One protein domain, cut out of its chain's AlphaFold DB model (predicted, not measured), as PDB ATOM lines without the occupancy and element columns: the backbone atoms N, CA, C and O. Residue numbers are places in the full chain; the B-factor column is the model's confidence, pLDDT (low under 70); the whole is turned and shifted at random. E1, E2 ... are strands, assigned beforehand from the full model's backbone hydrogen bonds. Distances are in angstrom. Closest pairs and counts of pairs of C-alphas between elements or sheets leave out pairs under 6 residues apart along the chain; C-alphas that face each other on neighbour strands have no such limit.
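This is residues 764 to 780 and 796 to 842 of the 1057 residues of the protein "(diamondback moth) hypothetical protein" of Plutella xylostella (UniProt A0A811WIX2). One strongly twisted sheet of four strands makes the body of this domain, its long strand E2 bending so that its first part runs beside E1 and its last part folds into a hairpin with E3. Loops on both sides of a cut, residues 772 to 780 and 796 to 807, run from the sheet toward one end of the long axis. The printed part has 64 residues with no named helix and four named strands, E1, E2, E3 and E4 along the chain; the sheet's order is E3, E2, E1, E4, antiparallel throughout. The class is all strand, though under half of the residues, 30 of 64, are in named elements. The whole is only just compact, close to loose, with a radius of gyration of the C-alphas of 12.5 A, and elongated, spanning 38 by 21 by 17 A.

The longest strand, E2, is residues 808 to 819 and measures 23.0 A from first to last C-alpha; C-alpha 808 is at (47.525, 13.147, 80.191). E1, residues 765 to 771, measures 19.3 A and begins with C-alpha 765 at (56.938, 2.151, 93.419). E3 is residues 822 to 826, 13.5 A long. E4 is residues 836 to 841, 14.2 A long, and ends with C-alpha 841 at (50.291, -0.504, 90.949).

E2 and E1 are the inner strands, antiparallel with 120 degrees between their directions. The C-alphas of Leu 810 and Ile 769, which face each other, are 4.6 A apart, and N 768 and O 811 are within hydrogen-bond range at 2.8 A. The pairing of E2 is staggered: residues 808 to 814 pair with E1 and residues 814 to 819 with E3. E2 bends by 100 degrees at residue 816. E2 and E3 form an antiparallel hairpin with a tight link of 2 residues; N 816 and O 824 are 2.8 A apart, and N 822 and O 819 are 2.9 A apart. On the other side of E1 from E2 is the edge strand E4, antiparallel to E1 at 155 degrees, with N 767 and O 840 at 2.9 A. The other edge strand, E3, is apart from E1, and only just apart from E4, at 8.4 A.

The C-alphas of Ser 780 and Ser 817, the two farthest apart, are 38.3 A from each other. Residues 781 to 795 are not printed, and the C-alphas of Ser 780 and Val 796 across this cut are 11.7 A apart. E3 and E4 are joined by a short link of 9 residues. The mean pLDDT of the printed part is 71.1; 22 residues are under 70, among them residues 775 to 780 and 796 to 806.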
ATOM      1  N   PRO A 764      56.744   2.275  98.231       58.62
ATOM      2  CA  PRO A 764      56.027   1.719  97.091       58.62
ATOM      3  C   PRO A 764      56.333   2.459  95.783       58.62
ATOM      4  O   PRO A 764      55.934   3.607  95.582       58.62
ATOM      5  N   ILE A 765      56.932   1.745  94.829       60.66
ATOM      6  CA  ILE A 765      56.938   2.151  93.419       60.66
ATOM      7  C   ILE A 765      55.504   2.036  92.860       60.66
ATOM      8  O   ILE A 765      54.786   1.053  93.110       60.66
ATOM      9  N   ARG A 766      55.063   3.054  92.110       70.44
ATOM     10  CA  ARG A 766      53.727   3.142  91.490       70.44
ATOM     11  C   ARG A 766      53.793   3.726  90.076       70.44
ATOM     12  O   ARG A 766      54.742   4.416  89.719       70.44
ATOM     13  N   ARG A 767      52.755   3.453  89.281       73.38
ATOM     14  CA  ARG A 767      52.437   4.170  88.038       73.38
ATOM     15  C   ARG A 767      51.467   5.306  88.394       73.38
ATOM     16  O   ARG A 767      50.352   5.010  88.813       73.38
ATOM     17  N   ILE A 768      51.855   6.568  88.226       82.44
ATOM     18  CA  ILE A 768      50.937   7.714  88.345       82.44
ATOM     19  C   ILE A 768      50.421   8.132  86.969       82.44
ATOM     20  O   ILE A 768      51.181   8.169  85.999       82.44
ATOM     21  N   ILE A 769      49.135   8.460  86.900       82.50
ATOM     22  CA  ILE A 769      48.495   9.139  85.772       82.50
ATOM     23  C   ILE A 769      48.239  10.576  86.218       82.50
ATOM     24  O   ILE A 769      47.722  10.795  87.311       82.50
ATOM     25  N   PHE A 770      48.620  11.559  85.407       82.75
ATOM     26  CA  PHE A 770      48.639  12.967  85.807       82.75
ATOM     27  C   PHE A 770      48.303  13.904  84.643       82.75
ATOM     28  O   PHE A 770      48.360  13.501  83.483       82.75
ATOM     29  N   HIS A 771      47.944  15.152  84.943       82.19
ATOM     30  CA  HIS A 771      47.530  16.144  83.953       82.19
ATOM     31  C   HIS A 771      48.558  17.274  83.796       82.19
ATOM     32  O   HIS A 771      48.811  18.035  84.730       82.19
ATOM     33  N   PHE A 772      49.101  17.431  82.587       75.69
ATOM     34  CA  PHE A 772      49.940  18.557  82.168       75.69
ATOM     35  C   PHE A 772      49.099  19.846  82.057       75.69
ATOM     36  O   PHE A 772      48.761  20.322  80.974       75.69
ATOM     37  N   HIS A 773      48.722  20.380  83.218       75.81
ATOM     38  CA  HIS A 773      47.820  21.515  83.388       75.81
ATOM     39  C   HIS A 773      48.310  22.799  82.689       75.81
ATOM     40  O   HIS A 773      47.534  23.406  81.955       75.81
ATOM     41  N   ASN A 774      49.601  23.132  82.808       70.75
ATOM     42  CA  ASN A 774      50.204  24.359  82.255       70.75
ATOM     43  C   ASN A 774      50.693  24.241  80.792       70.75
ATOM     44  O   ASN A 774      51.595  24.965  80.382       70.75
ATOM     45  N   THR A 775      50.171  23.308  79.988       65.50
ATOM     46  CA  THR A 775      50.569  23.175  78.571       65.50
ATOM     47  C   THR A 775      49.599  23.907  77.644       65.50
ATOM     48  O   THR A 775      48.549  23.369  77.298       65.50
ATOM     49  N   GLU A 776      49.963  25.105  77.184       60.75
ATOM     50  CA  GLU A 776      49.176  25.930  76.248       60.75
ATOM     51  C   GLU A 776      49.233  25.410  74.797       60.75
ATOM     52  O   GLU A 776      49.836  25.978  73.889       60.75
ATOM     53  N   SER A 777      48.610  24.255  74.569       54.91
ATOM     54  CA  SER A 777      48.616  23.552  73.284       54.91
ATOM     55  C   SER A 777      47.593  24.110  72.273       54.91
ATOM     56  O   SER A 777      46.538  23.503  72.085       54.91
ATOM     57  N   ASN A 778      47.915  25.208  71.582       55.28
ATOM     58  CA  ASN A 778      47.103  25.720  70.455       55.28
ATOM     59  C   ASN A 778      47.347  24.994  69.110       55.28
ATOM     60  O   ASN A 778      46.675  25.278  68.123       55.28
ATOM     61  N   ASN A 779      48.280  24.036  69.052       57.44
ATOM     62  CA  ASN A 779      48.579  23.294  67.821       57.44
ATOM     63  C   ASN A 779      47.534  22.212  67.504       57.44
ATOM     64  O   ASN A 779      47.095  21.465  68.382       57.44
ATOM     65  N   SER A 780      47.214  22.083  66.212       59.03
ATOM     66  CA  SER A 780      46.265  21.114  65.651       59.03
ATOM     67  C   SER A 780      46.458  19.689  66.196       59.03
ATOM     68  O   SER A 780      47.585  19.185  66.223       59.03
ATOM     69  N   VAL A 796      46.257  10.841  68.615       59.69
ATOM     70  CA  VAL A 796      47.407  10.005  69.000       59.69
ATOM     71  C   VAL A 796      47.712  10.135  70.495       59.69
ATOM     72  O   VAL A 796      48.131  11.191  70.968       59.69
ATOM     73  N   PHE A 797      47.591   9.030  71.236       58.31
ATOM     74  CA  PHE A 797      47.903   8.955  72.670       58.31
ATOM     75  C   PHE A 797      49.421   8.791  72.925       58.31
ATOM     76  O   PHE A 797      49.881   7.801  73.492       58.31
ATOM     77  N   SER A 798      50.230   9.743  72.441       54.84
ATOM     78  CA  SER A 798      51.694   9.670  72.548       54.84
ATOM     79  C   SER A 798      52.202  10.074  73.933       54.84
ATOM     80  O   SER A 798      52.027  11.208  74.379       54.84
ATOM     81  N   THR A 799      52.904   9.158  74.600       50.03
ATOM     82  CA  THR A 799      53.469   9.382  75.938       50.03
ATOM     83  C   THR A 799      54.836  10.079  75.931       50.03
ATOM     84  O   THR A 799      55.278  10.505  77.001       50.03
ATOM     85  N   ARG A 800      55.494  10.240  74.767       45.72
ATOM     86  CA  ARG A 800      56.854  10.818  74.627       45.72
ATOM     87  C   ARG A 800      57.072  11.704  73.378       45.72
ATOM     88  O   ARG A 800      58.199  11.839  72.920       45.72
ATOM     89  N   SER A 801      56.020  12.301  72.815       45.94
ATOM     90  CA  SER A 801      56.139  13.290  71.722       45.94
ATOM     91  C   SER A 801      56.311  14.721  72.267       45.94
ATOM     92  O   SER A 801      55.636  15.042  73.250       45.94
ATOM     93  N   PRO A 802      57.108  15.603  71.621       46.03
ATOM     94  CA  PRO A 802      57.097  17.048  71.887       46.03
ATOM     95  C   PRO A 802      55.727  17.691  71.616       46.03
ATOM     96  O   PRO A 802      55.306  18.606  72.317       46.03
ATOM     97  N   HIS A 803      54.988  17.174  70.632       52.66
ATOM     98  CA  HIS A 803      53.608  17.569  70.356       52.66
ATOM     99  C   HIS A 803      52.653  16.514  70.926       52.66
ATOM    100  O   HIS A 803      52.499  15.430  70.354       52.66
ATOM    101  N   ARG A 804      52.025  16.816  72.070       59.31
ATOM    102  CA  ARG A 804      51.012  15.966  72.720       59.31
ATOM    103  C   ARG A 804      49.596  16.489  72.430       59.31
ATOM    104  O   ARG A 804      49.243  17.540  72.954       59.31
ATOM    105  N   PRO A 805      48.746  15.749  71.692       56.44
ATOM    106  CA  PRO A 805      47.324  16.088  71.542       56.44
ATOM    107  C   PRO A 805      46.499  15.841  72.814       56.44
ATOM    108  O   PRO A 805      45.371  16.307  72.920       56.44
ATOM    109  N   CYS A 806      47.034  15.065  73.762       63.59
ATOM    110  CA  CYS A 806      46.398  14.749  75.034       63.59
ATOM    111  C   CYS A 806      47.307  15.193  76.185       63.59
ATOM    112  O   CYS A 806      48.466  14.783  76.255       63.59
ATOM    113  N   ARG A 807      46.772  15.997  77.110       70.50
ATOM    114  CA  ARG A 807      47.496  16.519  78.282       70.50
ATOM    115  C   ARG A 807      47.651  15.493  79.419       70.50
ATOM    116  O   ARG A 807      48.023  15.866  80.525       70.50
ATOM    117  N   ILE A 808      47.379  14.207  79.181       75.50
ATOM    118  CA  ILE A 808      47.525  13.147  80.191       75.50
ATOM    119  C   ILE A 808      48.916  12.507  80.092       75.50
ATOM    120  O   ILE A 808      49.298  11.944  79.065       75.50
ATOM    121  N   GLY A 809      49.668  12.580  81.187       73.25
ATOM    122  CA  GLY A 809      50.912  11.856  81.406       73.25
ATOM    123  C   GLY A 809      50.689  10.530  82.137       73.25
ATOM    124  O   GLY A 809      49.757  10.378  82.925       73.25
ATOM    125  N   LEU A 810      51.583   9.573  81.889       78.19
ATOM    126  CA  LEU A 810      51.738   8.334  82.656       78.19
ATOM    127  C   LEU A 810      53.226   8.194  82.981       78.19
ATOM    128  O   LEU A 810      54.063   8.307  82.084       78.19
ATOM    129  N   SER A 811      53.583   7.966  84.243       75.56
ATOM    130  CA  SER A 811      54.982   7.760  84.642       75.56
ATOM    131  C   SER A 811      55.124   6.828  85.834       75.56
ATOM    132  O   SER A 811      54.192   6.608  86.604       75.56
ATOM    133  N   LEU A 812      56.314   6.251  85.945       76.06
ATOM    134  CA  LEU A 812      56.719   5.316  86.983       76.06
ATOM    135  C   LEU A 812      57.511   6.101  88.028       76.06
ATOM    136  O   LEU A 812      58.514   6.716  87.682       76.06
ATOM    137  N   VAL A 813      57.044   6.111  89.276       77.06
ATOM    138  CA  VAL A 813      57.593   6.967  90.338       77.06
ATOM    139  C   VAL A 813      57.796   6.205  91.640       77.06
ATOM    140  O   VAL A 813      57.082   5.243  91.945       77.06
ATOM    141  N   LYS A 814      58.759   6.673  92.433       75.50
ATOM    142  CA  LYS A 814      58.961   6.264  93.824       75.50
ATOM    143  C   LYS A 814      58.229   7.260  94.721       75.50
ATOM    144  O   LYS A 814      58.616   8.424  94.764       75.50
ATOM    145  N   ILE A 815      57.176   6.823  95.411       75.25
ATOM    146  CA  ILE A 815      56.476   7.664  96.398       75.25
ATOM    147  C   ILE A 815      57.436   7.970  97.554       75.25
ATOM    148  O   ILE A 815      58.197   7.097  97.949       75.25
ATOM    149  N   GLN A 816      57.421   9.188  98.085       74.19
ATOM    150  CA  GLN A 816      58.261   9.626  99.202       74.19
ATOM    151  C   GLN A 816      57.431   9.876 100.468       74.19
ATOM    152  O   GLN A 816      57.787   9.368 101.528       74.19
ATOM    153  N   SER A 817      56.306  10.588 100.355       74.88
ATOM    154  CA  SER A 817      55.334  10.776 101.442       74.88
ATOM    155  C   SER A 817      53.911  10.976 100.902       74.88
ATOM    156  O   SER A 817      53.697  11.179  99.702       74.88
ATOM    157  N   LEU A 818      52.929  10.871 101.801       75.44
ATOM    158  CA  LEU A 818      51.506  11.113 101.555       75.44
ATOM    159  C   LEU A 818      51.009  12.104 102.610       75.44
ATOM    160  O   LEU A 818      51.106  11.828 103.804       75.44
ATOM    161  N   GLU A 819      50.486  13.243 102.167       74.56
ATOM    162  CA  GLU A 819      50.132  14.391 103.007       74.56
ATOM    163  C   GLU A 819      48.718  14.860 102.640       74.56
ATOM    164  O   GLU A 819      48.508  15.710 101.772       74.56
ATOM    165  N   GLY A 820      47.713  14.242 103.267       78.88
ATOM    166  CA  GLY A 820      46.304  14.478 102.950       78.88
ATOM    167  C   GLY A 820      45.966  14.045 101.520       78.88
ATOM    168  O   GLY A 820      46.048  12.864 101.190       78.88
ATOM    169  N   ASN A 821      45.587  15.003 100.669       79.31
ATOM    170  CA  ASN A 821      45.351  14.784  99.238       79.31
ATOM    171  C   ASN A 821      46.600  15.012  98.360       79.31
ATOM    172  O   ASN A 821      46.507  14.909  97.137       79.31
ATOM    173  N   ARG A 822      47.757  15.325  98.958       80.56
ATOM    174  CA  ARG A 822      49.035  15.503  98.258       80.56
ATOM    175  C   ARG A 822      49.886  14.243  98.355       80.56
ATOM    176  O   ARG A 822      49.869  13.524  99.353       80.56
ATOM    177  N   ILE A 823      50.652  13.990  97.302       83.00
ATOM    178  CA  ILE A 823      51.549  12.845  97.193       83.00
ATOM    179  C   ILE A 823      52.895  13.327  96.660       83.00
ATOM    180  O   ILE A 823      52.993  13.787  95.525       83.00
ATOM    181  N   ASN A 824      53.929  13.209  97.486       81.75
ATOM    182  CA  ASN A 824      55.288  13.570  97.109       81.75
ATOM    183  C   ASN A 824      55.960  12.334  96.502       81.75
ATOM    184  O   ASN A 824      55.867  11.237  97.060       81.75
ATOM    185  N   PHE A 825      56.619  12.477  95.352       84.00
ATOM    186  CA  PHE A 825      57.257  11.369  94.638       84.00
ATOM    187  C   PHE A 825      58.471  11.832  93.824       84.00
ATOM    188  O   PHE A 825      58.597  13.000  93.475       84.00
ATOM    189  N   LEU A 826      59.353  10.887  93.495       77.31
ATOM    190  CA  LEU A 826      60.595  11.112  92.753       77.31
ATOM    191  C   LEU A 826      60.672  10.225  91.499       77.31
ATOM    192  O   LEU A 826      60.091   9.135  91.455       77.31
ATOM    193  N   GLY A 827      61.456  10.669  90.510       67.81
ATOM    194  CA  GLY A 827      61.764   9.909  89.288       67.81
ATOM    195  C   GLY A 827      60.947  10.279  88.045       67.81
ATOM    196  O   GLY A 827      60.873   9.481  87.114       67.81
ATOM    197  N   VAL A 828      60.334  11.466  88.012       77.56
ATOM    198  CA  VAL A 828      59.560  11.981  86.872       77.56
ATOM    199  C   VAL A 828      59.833  13.469  86.668       77.56
ATOM    200  O   VAL A 828      60.018  14.205  87.633       77.56
ATOM    201  N   ASP A 829      59.847  13.886  85.407       73.06
ATOM    202  CA  ASP A 829      59.978  15.276  84.979       73.06
ATOM    203  C   ASP A 829      58.584  15.927  84.899       73.06
ATOM    204  O   ASP A 829      57.793  15.627  83.998       73.06
ATOM    205  N   MET A 830      58.235  16.728  85.911       76.12
ATOM    206  CA  MET A 830      56.999  17.515  85.965       76.12
ATOM    207  C   MET A 830      57.115  18.700  86.935       76.12
ATOM    208  O   MET A 830      57.905  18.681  87.877       76.12
ATOM    209  N   ILE A 831      56.261  19.708  86.744       80.69
ATOM    210  CA  ILE A 831      56.171  20.886  87.616       80.69
ATOM    211  C   ILE A 831      55.478  20.505  88.937       80.69
ATOM    212  O   ILE A 831      54.497  19.753  88.938       80.69
ATOM    213  N   ASN A 832      55.954  21.038  90.065       80.81
ATOM    214  CA  ASN A 832      55.304  20.861  91.368       80.81
ATOM    215  C   ASN A 832      53.840  21.358  91.339       80.81
ATOM    216  O   ASN A 832      53.527  22.337  90.669       80.81
ATOM    217  N   GLY A 833      52.937  20.680  92.048       81.88
ATOM    218  CA  GLY A 833      51.494  20.956  92.010       81.88
ATOM    219  C   GLY A 833      50.737  20.326  90.829       81.88
ATOM    220  O   GLY A 833      49.518  20.459  90.762       81.88
ATOM    221  N   THR A 834      51.417  19.596  89.935       87.31
ATOM    222  CA  THR A 834      50.782  18.851  88.831       87.31
ATOM    223  C   THR A 834      49.688  17.892  89.332       87.31
ATOM    224  O   THR A 834      49.997  16.979  90.102       87.31
ATOM    225  N   PRO A 835      48.420  18.027  88.879       87.50
ATOM    226  CA  PRO A 835      47.335  17.159  89.328       87.50
ATOM    227  C   PRO A 835      47.555  15.690  88.952       87.50
ATOM    228  O   PRO A 835      47.616  15.338  87.771       87.50
ATOM    229  N   VAL A 836      47.623  14.817  89.958       86.31
ATOM    230  CA  VAL A 836      47.570  13.359  89.783       86.31
ATOM    231  C   VAL A 836      46.105  12.940  89.685       86.31
ATOM    232  O   VAL A 836      45.311  13.227  90.575       86.31
ATOM    233  N   LEU A 837      45.750  12.270  88.590       84.62
ATOM    234  CA  LEU A 837      44.390  11.816  88.292       84.62
ATOM    235  C   LEU A 837      44.105  10.422  88.868       84.62
ATOM    236  O   LEU A 837      42.975  10.129  89.242       84.62
ATOM    237  N   ASP A 838      45.114   9.545  88.894       82.12
ATOM    238  CA  ASP A 838      44.974   8.139  89.288       82.12
ATOM    239  C   ASP A 838      46.345   7.523  89.635       82.12
ATOM    240  O   ASP A 838      47.384   7.930  89.108       82.12
ATOM    241  N   ILE A 839      46.355   6.524  90.522       80.06
ATOM    242  CA  ILE A 839      47.562   5.843  91.008       80.06
ATOM    243  C   ILE A 839      47.376   4.335  90.841       80.06
ATOM    244  O   ILE A 839      46.654   3.682  91.597       80.06
ATOM    245  N   LYS A 840      48.077   3.749  89.869       72.19
ATOM    246  CA  LYS A 840      48.052   2.309  89.600       72.19
ATOM    247  C   LYS A 840      49.272   1.592  90.192       72.19
ATOM    248  O   LYS A 840      50.365   2.164  90.279       72.19
ATOM    249  N   PRO A 841      49.136   0.314  90.598       62.34
ATOM    250  CA  PRO A 841      50.291  -0.504  90.949       62.34
ATOM    251  C   PRO A 841      51.235  -0.632  89.747       62.34
ATOM    252  O   PRO A 841      50.792  -0.714  88.598       62.34
ATOM    253  N   TYR A 842      52.542  -0.677  90.002       66.25
ATOM    254  CA  TYR A 842      53.500  -1.066  88.972       66.25
ATOM    255  C   TYR A 842      53.354  -2.566  88.682       66.25
ATOM    256  O   TYR A 842      53.370  -3.389  89.598       66.25
TER     257      TYR A 842